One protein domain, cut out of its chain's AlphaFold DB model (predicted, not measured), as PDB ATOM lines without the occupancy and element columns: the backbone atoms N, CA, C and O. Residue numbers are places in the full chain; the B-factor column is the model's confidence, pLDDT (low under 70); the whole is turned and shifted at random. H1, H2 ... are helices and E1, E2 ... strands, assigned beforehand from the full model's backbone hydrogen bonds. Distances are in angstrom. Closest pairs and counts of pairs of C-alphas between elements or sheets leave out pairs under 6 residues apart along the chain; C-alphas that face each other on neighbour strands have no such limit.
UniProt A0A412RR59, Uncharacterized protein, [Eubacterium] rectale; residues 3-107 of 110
ATOM      1  N   LEU A   3      24.159  54.869  61.847       97.00
ATOM      2  CA  LEU A   3      24.228  55.497  63.159       97.00
ATOM      3  C   LEU A   3      25.473  56.377  63.243       97.00
ATOM      4  O   LEU A   3      26.521  56.038  62.693       97.00
ATOM      5  N   TYR A   4      25.351  57.480  63.968       97.62
ATOM      6  CA  TYR A   4      26.398  58.471  64.170       97.62
ATOM      7  C   TYR A   4      26.812  58.450  65.636       97.62
ATOM      8  O   TYR A   4      26.059  58.885  66.509       97.62
ATOM      9  N   PHE A   5      27.998  57.914  65.905       96.25
ATOM     10  CA  PHE A   5      28.566  57.831  67.244       96.25
ATOM     11  C   PHE A   5      29.508  59.004  67.480       96.25
ATOM     12  O   PHE A   5      30.526  59.125  66.801       96.25
ATOM     13  N   TYR A   6      29.199  59.835  68.472       96.56
ATOM     14  CA  TYR A   6      30.069  60.922  68.903       96.56
ATOM     15  C   TYR A   6      30.785  60.536  70.188       96.56
ATOM     16  O   TYR A   6      30.139  60.216  71.185       96.56
ATOM     17  N   GLY A   7      32.114  60.576  70.161       94.19
ATOM     18  CA  GLY A   7      32.971  60.288  71.306       94.19
ATOM     19  C   GLY A   7      33.765  61.517  71.723       94.19
ATOM     20  O   GLY A   7      34.464  62.097  70.887       94.19
ATOM     21  N   LEU A   8      33.688  61.900  72.998       91.50
ATOM     22  CA  LEU A   8      34.594  62.889  73.581       91.50
ATOM     23  C   LEU A   8      35.896  62.189  73.993       91.50
ATOM     24  O   LEU A   8      35.917  61.400  74.941       91.50
ATOM     25  N   ASP A   9      36.979  62.483  73.272       85.25
ATOM     26  CA  ASP A   9      38.318  62.004  73.609       85.25
ATOM     27  C   ASP A   9      38.861  62.819  74.782       85.25
ATOM     28  O   ASP A   9      39.363  63.931  74.603       85.25
ATOM     29  N   THR A  10      38.735  62.268  75.987       76.62
ATOM     30  CA  THR A  10      39.266  62.869  77.214       76.62
ATOM     31  C   THR A  10      40.732  62.516  77.460       76.62
ATOM     32  O   THR A  10      41.223  62.755  78.554       76.62
ATOM     33  N   GLY A  11      41.428  61.891  76.502       62.09
ATOM     34  CA  GLY A  11      42.852  61.562  76.589       62.09
ATOM     35  C   GLY A  11      43.230  60.469  77.605       62.09
ATOM     36  O   GLY A  11      44.350  59.966  77.552       62.09
ATOM     37  N   GLY A  12      42.326  60.069  78.503       64.56
ATOM     38  CA  GLY A  12      42.614  59.182  79.637       64.56
ATOM     39  C   GLY A  12      42.995  59.956  80.905       64.56
ATOM     40  O   GLY A  12      43.047  61.184  80.906       64.56
ATOM     41  N   TYR A  13      43.230  59.245  82.013       60.25
ATOM     42  CA  TYR A  13      43.533  59.885  83.298       60.25
ATOM     43  C   TYR A  13      44.806  60.743  83.202       60.25
ATOM     44  O   TYR A  13      45.862  60.249  82.809       60.25
ATOM     45  N   GLY A  14      44.692  62.033  83.540       59.88
ATOM     46  CA  GLY A  14      45.808  62.985  83.519       59.88
ATOM     47  C   GLY A  14      46.209  63.510  82.137       59.88
ATOM     48  O   GLY A  14      47.275  64.110  82.019       59.88
ATOM     49  N   ARG A  15      45.404  63.296  81.087       70.31
ATOM     50  CA  ARG A  15      45.658  63.872  79.757       70.31
ATOM     51  C   ARG A  15      44.614  64.909  79.376       70.31
ATOM     52  O   ARG A  15      43.461  64.834  79.785       70.31
ATOM     53  N   GLU A  16      45.038  65.861  78.553       72.38
ATOM     54  CA  GLU A  16      44.141  66.879  78.023       72.38
ATOM     55  C   GLU A  16      43.141  66.272  77.026       72.38
ATOM     56  O   GLU A  16      43.528  65.457  76.174       72.38
ATOM     57  N   PRO A  17      41.858  66.670  77.101       76.12
ATOM     58  CA  PRO A  17      40.875  66.288  76.106       76.12
ATOM     59  C   PRO A  17      41.258  66.868  74.742       76.12
ATOM     60  O   PRO A  17      41.660  68.024  74.632       76.12
ATOM     61  N   ARG A  18      41.112  66.069  73.682       80.56
ATOM     62  CA  ARG A  18      41.542  66.466  72.333       80.56
ATOM     63  C   ARG A  18      40.409  67.061  71.517       80.56
ATOM     64  O   ARG A  18      40.496  68.189  71.046       80.56
ATOM     65  N   LYS A  19      39.368  66.266  71.275       89.06
ATOM     66  CA  LYS A  19      38.258  66.636  70.393       89.06
ATOM     67  C   LYS A  19      37.050  65.736  70.601       89.06
ATOM     68  O   LYS A  19      37.159  64.625  71.116       89.06
ATOM     69  N   ILE A  20      35.909  66.200  70.105       93.62
ATOM     70  CA  ILE A  20      34.770  65.333  69.817       93.62
ATOM     71  C   ILE A  20      35.021  64.709  68.441       93.62
ATOM     72  O   ILE A  20      35.276  65.416  67.466       93.62
ATOM     73  N   SER A  21      34.987  63.383  68.371       93.00
ATOM     74  CA  SER A  21      35.097  62.615  67.127       93.00
ATOM     75  C   SER A  21      33.739  62.043  66.737       93.00
ATOM     76  O   SER A  21      32.916  61.791  67.613       93.00
ATOM     77  N   CYS A  22      33.504  61.852  65.439       95.06
ATOM     78  CA  CYS A  22      32.307  61.205  64.910       95.06
ATOM     79  C   CYS A  22      32.713  59.953  64.136       95.06
ATOM     80  O   CYS A  22      33.607  60.018  63.291       95.06
ATOM     81  N   ILE A  23      32.050  58.836  64.417       94.94
ATOM     82  CA  ILE A  23      32.202  57.575  63.697       94.94
ATOM     83  C   ILE A  23      30.833  57.201  63.134       94.94
ATOM     84  O   ILE A  23      29.869  57.039  63.883       94.94
ATOM     85  N   GLU A  24      30.751  57.070  61.814       95.81
ATOM     86  CA  GLU A  24      29.577  56.507  61.150       95.81
ATOM     87  C   GLU A  24      29.645  54.983  61.208       95.81
ATOM     88  O   GLU A  24      30.683  54.387  60.917       95.81
ATOM     89  N   CYS A  25      28.542  54.338  61.570       94.50
ATOM     90  CA  CYS A  25      28.437  52.886  61.564       94.50
ATOM     91  C   CYS A  25      27.194  52.453  60.804       94.50
ATOM     92  O   CYS A  25      26.086  52.920  61.077       94.50
ATOM     93  N   GLU A  26      27.370  51.517  59.879       95.62
ATOM     94  CA  GLU A  26      26.239  50.825  59.285       95.62
ATOM     95  C   GLU A  26      25.633  49.861  60.303       95.62
ATOM     96  O   GLU A  26      26.336  49.106  60.983       95.62
ATOM     97  N   ALA A  27      24.311  49.907  60.410       95.69
ATOM     98  CA  ALA A  27      23.562  49.121  61.367       95.69
ATOM     99  C   ALA A  27      22.359  48.441  60.713       95.69
ATOM    100  O   ALA A  27      21.664  49.019  59.864       95.69
ATOM    101  N   GLU A  28      22.105  47.217  61.160       96.00
ATOM    102  CA  GLU A  28      20.851  46.512  60.966       96.00
ATOM    103  C   GLU A  28      19.893  46.874  62.107       96.00
ATOM    104  O   GLU A  28      20.250  46.837  63.290       96.00
ATOM    105  N   GLU A  29      18.661  47.219  61.753       96.44
ATOM    106  CA  GLU A  29      17.613  47.488  62.724       96.44
ATOM    107  C   GLU A  29      16.958  46.177  63.178       96.44
ATOM    108  O   GLU A  29      16.475  45.382  62.373       96.44
ATOM    109  N   LYS A  30      16.937  45.946  64.491       95.00
ATOM    110  CA  LYS A  30      16.161  44.891  65.157       95.00
ATOM    111  C   LYS A  30      15.031  45.550  65.967       95.00
ATOM    112  O   LYS A  30      15.049  46.771  66.138       95.00
ATOM    113  N   PRO A  31      14.053  44.794  66.502       96.31
ATOM    114  CA  PRO A  31      12.894  45.385  67.177       96.31
ATOM    115  C   PRO A  31      13.250  46.434  68.247       96.31
ATOM    116  O   PRO A  31      12.788  47.568  68.158       96.31
ATOM    117  N   ASN A  32      14.162  46.101  69.171       95.75
ATOM    118  CA  ASN A  32      14.523  46.963  70.312       95.75
ATOM    119  C   ASN A  32      15.961  47.504  70.256       95.75
ATOM    120  O   ASN A  32      16.395  48.245  71.139       95.75
ATOM    121  N   THR A  33      16.738  47.089  69.259       96.88
ATOM    122  CA  THR A  33      18.175  47.364  69.205       96.88
ATOM    123  C   THR A  33      18.642  47.594  67.781       96.88
ATOM    124  O   THR A  33      18.052  47.087  66.834       96.88
ATOM    125  N   TYR A  34      19.774  48.264  67.647       96.31
ATOM    126  CA  TYR A  34      20.585  48.266  66.443       96.31
ATOM    127  C   TYR A  34      21.750  47.296  66.616       96.31
ATOM    128  O   TYR A  34      22.359  47.230  67.690       96.31
ATOM    129  N   MET A  35      22.048  46.549  65.560       95.56
ATOM    130  CA  MET A  35      23.184  45.634  65.489       95.56
ATOM    131  C   MET A  35      24.169  46.137  64.431       95.56
ATOM    132  O   MET A  35      23.729  46.570  63.366       95.56
ATOM    133  N   PRO A  36      25.483  46.093  64.681       94.69
ATOM    134  CA  PRO A  36      26.474  46.403  63.658       94.69
ATOM    135  C   PRO A  36      26.414  45.372  62.522       94.69
ATOM    136  O   PRO A  36      26.224  44.176  62.761       94.69
ATOM    137  N   ILE A  37      26.594  45.823  61.281       92.50
ATOM    138  CA  ILE A  37      26.652  44.919  60.123       92.50
ATOM    139  C   ILE A  37      27.991  44.143  60.127       92.50
ATOM    140  O   ILE A  37      29.013  44.616  60.637       92.50
ATOM    141  N   ASN A  38      27.988  42.925  59.567       77.50
ATOM    142  CA  ASN A  38      29.166  42.068  59.346       77.50
ATOM    143  C   ASN A  38      29.896  41.576  60.609       77.50
ATOM    144  O   ASN A  38      31.101  41.338  60.575       77.50
ATOM    145  N   GLY A  39      29.194  41.422  61.738       69.75
ATOM    146  CA  GLY A  39      29.792  40.889  62.974       69.75
ATOM    147  C   GLY A  39      30.851  41.803  63.604       69.75
ATOM    148  O   GLY A  39      31.590  41.378  64.493       69.75
ATOM    149  N   SER A  40      30.925  43.055  63.144       81.25
ATOM    150  CA  SER A  40      31.758  44.095  63.741       81.25
ATOM    151  C   SER A  40      31.192  44.541  65.099       81.25
ATOM    152  O   SER A  40      30.174  44.032  65.567       81.25
ATOM    153  N   ARG A  41      31.868  45.465  65.786       89.56
ATOM    154  CA  ARG A  41      31.352  46.110  67.004       89.56
ATOM    155  C   ARG A  41      31.196  47.598  66.740       89.56
ATOM    156  O   ARG A  41      31.999  48.180  66.015       89.56
ATOM    157  N   PHE A  42      30.201  48.212  67.369       92.75
ATOM    158  CA  PHE A  42      30.152  49.665  67.467       92.75
ATOM    159  C   PHE A  42      31.330  50.182  68.318       92.75
ATOM    160  O   PHE A  42      31.974  49.395  69.033       92.75
ATOM    161  N   PRO A  43      31.630  51.495  68.268       90.00
ATOM    162  CA  PRO A  43      32.655  52.105  69.108       90.00
ATOM    163  C   PRO A  43      32.498  51.732  70.585       90.00
ATOM    164  O   PRO A  43      31.405  51.416  71.047       90.00
ATOM    165  N   ASN A  44      33.604  51.761  71.332       86.62
ATOM    166  CA  ASN A  44      33.639  51.328  72.735       86.62
ATOM    167  C   ASN A  44      33.230  49.850  72.949       86.62
ATOM    168  O   ASN A  44      32.664  49.494  73.978       86.62
ATOM    169  N   TYR A  45      33.512  48.986  71.965       87.12
ATOM    170  CA  TYR A  45      33.237  47.541  71.998       87.12
ATOM    171  C   TYR A  45      31.759  47.174  72.204       87.12
ATOM    172  O   TYR A  45      31.447  46.084  72.687       87.12
ATOM    173  N   ILE A  46      30.839  48.054  71.807       90.00
ATOM    174  CA  ILE A  46      29.403  47.837  71.963       90.00
ATOM    175  C   ILE A  46      28.923  46.816  70.916       90.00
ATOM    176  O   ILE A  46      29.014  47.043  69.710       90.00
ATOM    177  N   CYS A  47      28.383  45.683  71.371       90.75
ATOM    178  CA  CYS A  47      27.863  44.634  70.482       90.75
ATOM    179  C   CYS A  47      26.465  44.947  69.920       90.75
ATOM    180  O   CYS A  47      26.086  44.414  68.883       90.75
ATOM    181  N   ARG A  48      25.681  45.763  70.634       93.44
ATOM    182  CA  ARG A  48      24.325  46.188  70.266       93.44
ATOM    183  C   ARG A  48      23.990  47.498  70.965       93.44
ATOM    184  O   ARG A  48      24.372  47.669  72.119       93.44
ATOM    185  N   LEU A  49      23.257  48.376  70.297       94.88
ATOM    186  CA  LEU A  49      22.790  49.647  70.857       94.88
ATOM    187  C   LEU A  49      21.277  49.565  71.070       94.88
ATOM    188  O   LEU A  49      20.581  49.138  70.148       94.88
ATOM    189  N   ARG A  50      20.737  49.932  72.238       95.62
ATOM    190  CA  ARG A  50      19.273  49.978  72.403       95.62
ATOM    191  C   ARG A  50      18.720  51.201  71.688       95.62
ATOM    192  O   ARG A  50      19.380  52.234  71.629       95.62
ATOM    193  N   LYS A  51      17.499  51.101  71.161       96.38
ATOM    194  CA  LYS A  51      16.831  52.273  70.570       96.38
ATOM    195  C   LYS A  51      16.660  53.397  71.597       96.38
ATOM    196  O   LYS A  51      16.862  54.551  71.248       96.38
ATOM    197  N   ASP A  52      16.424  53.034  72.854       95.44
ATOM    198  CA  ASP A  52      16.304  53.968  73.980       95.44
ATOM    199  C   ASP A  52      17.625  54.670  74.346       95.44
ATOM    200  O   ASP A  52      17.599  55.697  75.012       95.44
ATOM    201  N   ASP A  53      18.781  54.159  73.901       94.75
ATOM    202  CA  ASP A  53      20.079  54.812  74.136       94.75
ATOM    203  C   ASP A  53      20.338  55.953  73.129       94.75
ATOM    204  O   ASP A  53      21.289  56.724  73.280       94.75
ATOM    205  N   ILE A  54      19.520  56.075  72.074       95.94
ATOM    206  CA  ILE A  54      19.664  57.127  71.064       95.94
ATOM    207  C   ILE A  54      19.396  58.495  71.689       95.94
ATOM    208  O   ILE A  54      18.359  58.736  72.295       95.94
ATOM    209  N   GLY A  55      20.332  59.424  71.501       95.50
ATOM    210  CA  GLY A  55      20.266  60.746  72.119       95.50
ATOM    211  C   GLY A  55      20.554  60.754  73.620       95.50
ATOM    212  O   GLY A  55      20.353  61.785  74.261       95.50
ATOM    213  N   HIS A  56      21.067  59.647  74.161       95.12
ATOM    214  CA  HIS A  56      21.538  59.511  75.534       95.12
ATOM    215  C   HIS A  56      23.012  59.076  75.562       95.12
ATOM    216  O   HIS A  56      23.600  58.694  74.547       95.12
ATOM    217  N   PHE A  57      23.645  59.186  76.733       93.94
ATOM    218  CA  PHE A  57      24.972  58.610  76.939       93.94
ATOM    219  C   PHE A  57      24.864  57.091  76.939       93.94
ATOM    220  O   PHE A  57      24.034  56.524  77.648       93.94
ATOM    221  N   VAL A  58      25.715  56.431  76.156       90.38
ATOM    222  CA  VAL A  58      25.682  54.975  76.008       90.38
ATOM    223  C   VAL A  58      26.396  54.337  77.202       90.38
ATOM    224  O   VAL A  58      27.562  53.950  77.109       90.38
ATOM    225  N   GLY A  59      25.723  54.322  78.353       80.69
ATOM    226  CA  GLY A  59      26.231  53.866  79.651       80.69
ATOM    227  C   GLY A  59      26.693  54.991  80.586       80.69
ATOM    228  O   GLY A  59      27.137  56.056  80.153       80.69
ATOM    229  N   ASP A  60      26.645  54.722  81.892       72.69
ATOM    230  CA  ASP A  60      26.788  55.735  82.953       72.69
ATOM    231  C   ASP A  60      28.154  56.428  82.994       72.69
ATOM    232  O   ASP A  60      28.258  57.585  83.397       72.69
ATOM    233  N   TYR A  61      29.209  55.755  82.532       72.38
ATOM    234  CA  TYR A  61      30.583  56.272  82.533       72.38
ATOM    235  C   TYR A  61      31.146  56.508  81.131       72.38
ATOM    236  O   TYR A  61      32.300  56.915  81.001       72.38
ATOM    237  N   SER A  62      30.362  56.280  80.073       82.25
ATOM    238  CA  SER A  62      30.877  56.426  78.713       82.25
ATOM    239  C   SER A  62      30.884  57.885  78.279       82.25
ATOM    240  O   SER A  62      29.966  58.644  78.573       82.25
ATOM    241  N   ASN A  63      31.903  58.280  77.525       89.38
ATOM    242  CA  ASN A  63      31.944  59.572  76.843       89.38
ATOM    243  C   ASN A  63      31.412  59.440  75.407       89.38
ATOM    244  O   ASN A  63      31.954  60.046  74.486       89.38
ATOM    245  N   LEU A  64      30.386  58.606  75.213       93.88
ATOM    246  CA  LEU A  64      29.859  58.232  73.907       93.88
ATOM    247  C   LEU A  64      28.353  58.499  73.850       93.88
ATOM    248  O   LEU A  64      27.620  58.101  74.754       93.88
ATOM    249  N   VAL A  65      27.895  59.132  72.776       96.75
ATOM    250  CA  VAL A  65      26.471  59.320  72.455       96.75
ATOM    251  C   VAL A  65      26.217  58.872  71.020       96.75
ATOM    252  O   VAL A  65      27.113  58.962  70.177       96.75
ATOM    253  N   ALA A  66      25.014  58.385  70.732       97.06
ATOM    254  CA  ALA A  66      24.657  57.871  69.414       97.06
ATOM    255  C   ALA A  66      23.364  58.505  68.888       97.06
ATOM    256  O   ALA A  66      22.424  58.731  69.649       97.06
ATOM    257  N   PHE A  67      23.313  58.757  67.580       97.88
ATOM    258  CA  PHE A  67      22.152  59.316  66.887       97.88
ATOM    259  C   PHE A  67      21.856  58.567  65.588       97.88
ATOM    260  O   PHE A  67      22.747  57.969  64.984       97.88
ATOM    261  N   THR A  68      20.605  58.624  65.139       97.44
ATOM    262  CA  THR A  68      20.173  58.094  63.834       97.44
ATOM    263  C   THR A  68      20.421  59.072  62.681       97.44
ATOM    264  O   THR A  68      20.327  58.686  61.522       97.44
ATOM    265  N   GLU A  69      20.773  60.321  62.992       97.12
ATOM    266  CA  GLU A  69      21.093  61.388  62.041       97.12
ATOM    267  C   GLU A  69      22.284  62.234  62.539       97.12
ATOM    268  O   GLU A  69      22.542  62.263  63.750       97.12
ATOM    269  N   PRO A  70      23.014  62.941  61.653       97.69
ATOM    270  CA  PRO A  70      24.121  63.805  62.062       97.69
ATOM    271  C   PRO A  70      23.663  64.882  63.059       97.69
ATOM    272  O   PRO A  70      22.852  65.740  62.734       97.69
ATOM    273  N   SER A  71      24.200  64.848  64.280       97.12
ATOM    274  CA  SER A  71      23.718  65.640  65.428       97.12
ATOM    275  C   SER A  71      24.866  66.224  66.263       97.12
ATOM    276  O   SER A  71      24.854  66.173  67.494       97.12
ATOM    277  N   PHE A  72      25.893  66.776  65.607       96.12
ATOM    278  CA  PHE A  72      27.124  67.226  66.275       96.12
ATOM    279  C   PHE A  72      26.888  68.283  67.366       96.12
ATOM    280  O   PHE A  72      27.390  68.124  68.478       96.12
ATOM    281  N   GLU A  73      26.115  69.339  67.089       97.56
ATOM    282  CA  GLU A  73      25.872  70.402  68.078       97.56
ATOM    283  C   GLU A  73      25.114  69.878  69.302       97.56
ATOM    284  O   GLU A  73      25.463  70.206  70.436       97.56
ATOM    285  N   ARG A  74      24.153  68.971  69.094       97.06
ATOM    286  CA  ARG A  74      23.437  68.311  70.189       97.06
ATOM    287  C   ARG A  74      24.377  67.443  71.028       97.06
ATOM    288  O   ARG A  74      24.357  67.531  72.252       97.06
ATOM    289  N   ALA A  75      25.245  66.654  70.389       96.44
ATOM    290  CA  ALA A  75      26.259  65.865  71.089       96.44
ATOM    291  C   ALA A  75      27.191  66.761  71.926       96.44
ATOM    292  O   ALA A  75      27.429  66.505  73.107       96.44
ATOM    293  N   LYS A  76      27.678  67.855  71.334       95.69
ATOM    294  CA  LYS A  76      28.536  68.847  71.992       95.69
ATOM    295  C   LYS A  76      27.862  69.483  73.205       95.69
ATOM    296  O   LYS A  76      28.505  69.631  74.244       95.69
ATOM    297  N   GLU A  77      26.583  69.833  73.104       96.88
ATOM    298  CA  GLU A  77      25.820  70.377  74.227       96.88
ATOM    299  C   GLU A  77      25.669  69.361  75.367       96.88
ATOM    300  O   GLU A  77      25.894  69.706  76.529       96.88
ATOM    301  N   MET A  78      25.386  68.094  75.049       95.25
ATOM    302  CA  MET A  78      25.317  67.022  76.048       95.25
ATOM    303  C   MET A  78      26.639  66.856  76.803       95.25
ATOM    304  O   MET A  78      26.644  66.817  78.037       95.25
ATOM    305  N   PHE A  79      27.768  66.809  76.087       94.06
ATOM    306  CA  PHE A  79      29.093  66.750  76.710       94.06
ATOM    307  C   PHE A  79      29.354  67.974  77.595       94.06
ATOM    308  O   PHE A  79      29.757  67.825  78.747       94.06
ATOM    309  N   LYS A  80      29.053  69.181  77.104       94.38
ATOM    310  CA  LYS A  80      29.212  70.431  77.861       94.38
ATOM    311  C   LYS A  80      28.413  70.420  79.163       94.38
ATOM    312  O   LYS A  80      28.942  70.807  80.203       94.38
ATOM    313  N   ASN A  81      27.153  69.994  79.123       94.75
ATOM    314  CA  ASN A  81      26.291  69.961  80.306       94.75
ATOM    315  C   ASN A  81      26.784  68.943  81.338       94.75
ATOM    316  O   ASN A  81      26.800  69.241  82.533       94.75
ATOM    317  N   ARG A  82      27.267  67.782  80.883       91.38
ATOM    318  CA  ARG A  82      27.866  66.779  81.765       91.38
ATOM    319  C   ARG A  82      29.132  67.287  82.446       91.38
ATOM    320  O   ARG A  82      29.266  67.128  83.656       91.38
ATOM    321  N   GLU A  83      30.035  67.918  81.700       91.56
ATOM    322  CA  GLU A  83      31.273  68.447  82.279       91.56
ATOM    323  C   GLU A  83      31.010  69.618  83.228       91.56
ATOM    324  O   GLU A  83      31.622  69.689  84.288       91.56
ATOM    325  N   LYS A  84      30.025  70.480  82.944       95.19
ATOM    326  CA  LYS A  84      29.575  71.497  83.910       95.19
ATOM    327  C   LYS A  84      29.127  70.876  85.235       95.19
ATOM    328  O   LYS A  84      29.530  71.353  86.291       95.19
ATOM    329  N   ALA A  85      28.323  69.814  85.184       93.38
ATOM    330  CA  ALA A  85      27.875  69.114  86.386       93.38
ATOM    331  C   ALA A  85      29.042  68.445  87.134       93.38
ATOM    332  O   ALA A  85      29.100  68.508  88.359       93.38
ATOM    333  N   ARG A  86      30.000  67.847  86.411       91.38
ATOM    334  CA  ARG A  86      31.219  67.270  87.002       91.38
ATOM    335  C   ARG A  86      32.067  68.323  87.707       91.38
ATOM    336  O   ARG A  86      32.477  68.086  88.835       91.38
ATOM    337  N   VAL A  87      32.283  69.476  87.075       94.81
ATOM    338  CA  VAL A  87      33.016  70.603  87.673       94.81
ATOM    339  C   VAL A  87      32.329  71.076  88.952       94.81
ATOM    340  O   VAL A  87      32.992  71.264  89.965       94.81
ATOM    341  N   GLU A  88      31.008  71.235  88.927       97.12
ATOM    342  CA  GLU A  88      30.250  71.668  90.104       97.12
ATOM    343  C   GLU A  88      30.330  70.652  91.252       97.12
ATOM    344  O   GLU A  88      30.560  71.020  92.401       97.12
ATOM    345  N   ASN A  89      30.207  69.359  90.948       95.50
ATOM    346  CA  ASN A  89      30.358  68.306  91.949       95.50
ATOM    347  C   ASN A  89      31.787  68.239  92.506       95.50
ATOM    348  O   ASN A  89      31.958  68.033  93.704       95.50
ATOM    349  N   ALA A  90      32.805  68.444  91.666       96.19
ATOM    350  CA  ALA A  90      34.198  68.461  92.097       96.19
ATOM    351  C   ALA A  90      34.494  69.625  93.053       96.19
ATOM    352  O   ALA A  90      35.221  69.431  94.019       96.19
ATOM    353  N   LYS A  91      33.896  70.804  92.834       97.94
ATOM    354  CA  LYS A  91      33.999  71.933  93.776       97.94
ATOM    355  C   LYS A  91      33.411  71.589  95.142       97.94
ATOM    356  O   LYS A  91      34.073  71.778  96.147       97.94
ATOM    357  N   LYS A  92      32.211  71.002  95.173       97.69
ATOM    358  CA  LYS A  92      31.580  70.569  96.432       97.69
ATOM    359  C   LYS A  92      32.408  69.517  97.168       97.69
ATOM    360  O   LYS A  92      32.472  69.531  98.393       97.69
ATOM    361  N   GLU A  93      33.015  68.594  96.426       97.62
ATOM    362  CA  GLU A  93      33.903  67.594  97.014       97.62
ATOM    363  C   GLU A  93      35.195  68.225  97.537       97.62
ATOM    364  O   GLU A  93      35.642  67.853  98.617       97.62
ATOM    365  N   LEU A  94      35.756  69.212  96.832       98.12
ATOM    366  CA  LEU A  94      36.897  69.987  97.315       98.12
ATOM    367  C   LEU A  94      36.559  70.690  98.635       98.12
ATOM    368  O   LEU A  94      37.252  70.458  99.619       98.12
ATOM    369  N   ASP A  95      35.449  71.433  98.690       98.19
ATOM    370  CA  ASP A  95      34.994  72.120  99.908       98.19
ATOM    371  C   ASP A  95      34.827  71.131 101.082       98.19
ATOM    372  O   ASP A  95      35.203  71.405 102.226       98.19
ATOM    373  N   ARG A  96      34.276  69.937 100.807       98.31
ATOM    374  CA  ARG A  96      34.124  68.864 101.800       98.31
ATOM    375  C   ARG A  96      35.479  68.382 102.317       98.31
ATOM    376  O   ARG A  96      35.631  68.209 103.526       98.31
ATOM    377  N   LEU A  97      36.430  68.130 101.421       98.31
ATOM    378  CA  LEU A  97      37.764  67.636 101.760       98.31
ATOM    379  C   LEU A  97      38.584  68.681 102.523       98.31
ATOM    380  O   LEU A  97      39.232  68.327 103.502       98.31
ATOM    381  N   GLU A  98      38.500  69.953 102.140       98.19
ATOM    382  CA  GLU A  98      39.123  71.064 102.871       98.19
ATOM    383  C   GLU A  98      38.574  71.166 104.300       98.19
ATOM    384  O   GLU A  98      39.338  71.313 105.254       98.19
ATOM    385  N   ASN A  99      37.261  70.998 104.485       97.88
ATOM    386  CA  ASN A  99      36.673  70.953 105.823       97.88
ATOM    387  C   ASN A  99      37.165  69.748 106.644       97.88
ATOM    388  O   ASN A  99      37.432  69.894 107.834       97.88
ATOM    389  N   VAL A 100      37.278  68.564 106.030       97.81
ATOM    390  CA  VAL A 100      37.834  67.374 106.699       97.81
ATOM    391  C   VAL A 100      39.284  67.615 107.117       97.81
ATOM    392  O   VAL A 100      39.639  67.295 108.248       97.81
ATOM    393  N   LEU A 101      40.100  68.202 106.239       98.00
ATOM    394  CA  LEU A 101      41.492  68.528 106.532       98.00
ATOM    395  C   LEU A 101      41.599  69.478 107.727       98.00
ATOM    396  O   LEU A 101      42.317  69.163 108.670       98.00
ATOM    397  N   ARG A 102      40.816  70.562 107.741       97.31
ATOM    398  CA  ARG A 102      40.786  71.505 108.868       97.31
ATOM    399  C   ARG A 102      40.469  70.811 110.193       97.31
ATOM    400  O   ARG A 102      41.153  71.036 111.182       97.31
ATOM    401  N   VAL A 103      39.456  69.940 110.214       97.25
ATOM    402  CA  VAL A 103      39.083  69.192 111.430       97.25
ATOM    403  C   VAL A 103      40.223  68.291 111.911       97.25
ATOM    404  O   VAL A 103      40.415  68.153 113.114       97.25
ATOM    405  N   ILE A 104      40.971  67.672 110.992       97.38
ATOM    406  CA  ILE A 104      42.141  66.852 111.334       97.38
ATOM    407  C   ILE A 104      43.260  67.728 111.910       97.38
ATOM    408  O   ILE A 104      43.829  67.375 112.939       97.38
ATOM    409  N   GLU A 105      43.560  68.865 111.279       96.00
ATOM    410  CA  GLU A 105      44.613  69.794 111.717       96.00
ATOM    411  C   GLU A 105      44.332  70.403 113.100       96.00
ATOM    412  O   GLU A 105      45.259  70.602 113.879       96.00
ATOM    413  N   GLU A 106      43.063  70.665 113.419       95.69
ATOM    414  CA  GLU A 106      42.620  71.196 114.717       95.69
ATOM    415  C   GLU A 106      42.456  70.111 115.797       95.69
ATOM    416  O   GLU A 106      42.174  70.426 116.955       95.69
ATOM    417  N   SER A 107      42.576  68.827 115.441       92.62
ATOM    418  CA  SER A 107      42.378  67.733 116.390       92.62
ATOM    419  C   SER A 107      43.602  67.522 117.283       92.62
ATOM    420  O   SER A 107      44.728  67.394 116.808       92.62
TER     421      SER A 107
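What this domain is: This is residues 3 to 107 of the 110 residues of an uncharacterized protein of [Eubacterium] rectale (UniProt A0A412RR59). A curled four-stranded sheet makes a head, and the long helix H1 packs on one face of it with residues 72 to 79; residues 83 to 107, of which 83 to 105 belong to H1, stick out from the head as an arm. The 105 printed residues run E1, E2, E3, E4, H1. The antiparallel sheet, E3 E2 E1 E4, is a Greek key: the meander E1 E2 E3, each strand beside the last, then E4 beside E1. The class is mixed; the whole is loose, radius of gyration of the C-alphas 18.4 A, spanning 64 by 24 by 21 A.

How they stand to each other: Start at E1, residues 3 to 8, a hairpin with E2, residues 20 to 29: N 5 and O 23 are 2.9 A apart. E2 bends by 58 degrees at residue 26, then forms a hairpin with E3, residues 33 to 36: N 35 and O 28, 2.9 A. E4, residues 64 to 67, is E1's antiparallel neighbour: N 4 and O 67, 2.8 A. H1, residues 72 to 105, is on the sheet, height 8.4 A; its closest C-alphas to E1 are Ala 75 and Tyr 6, 6.6 A. Every O i to N i+4 pair in H1 is within hydrogen-bond range.

Where its parts are: Find C-alpha 3 at (24.228, 55.497, 63.159), where E1 begins; E2 spans 25.8 A. H1 runs 48.8 A to C-alpha 105 at (44.613, 69.794, 111.717).

The domain as a whole: The printed part has no cut. Links E1 to E2 and E3 to E4 are long. Residues 11 to 14 and 39 are under pLDDT 70.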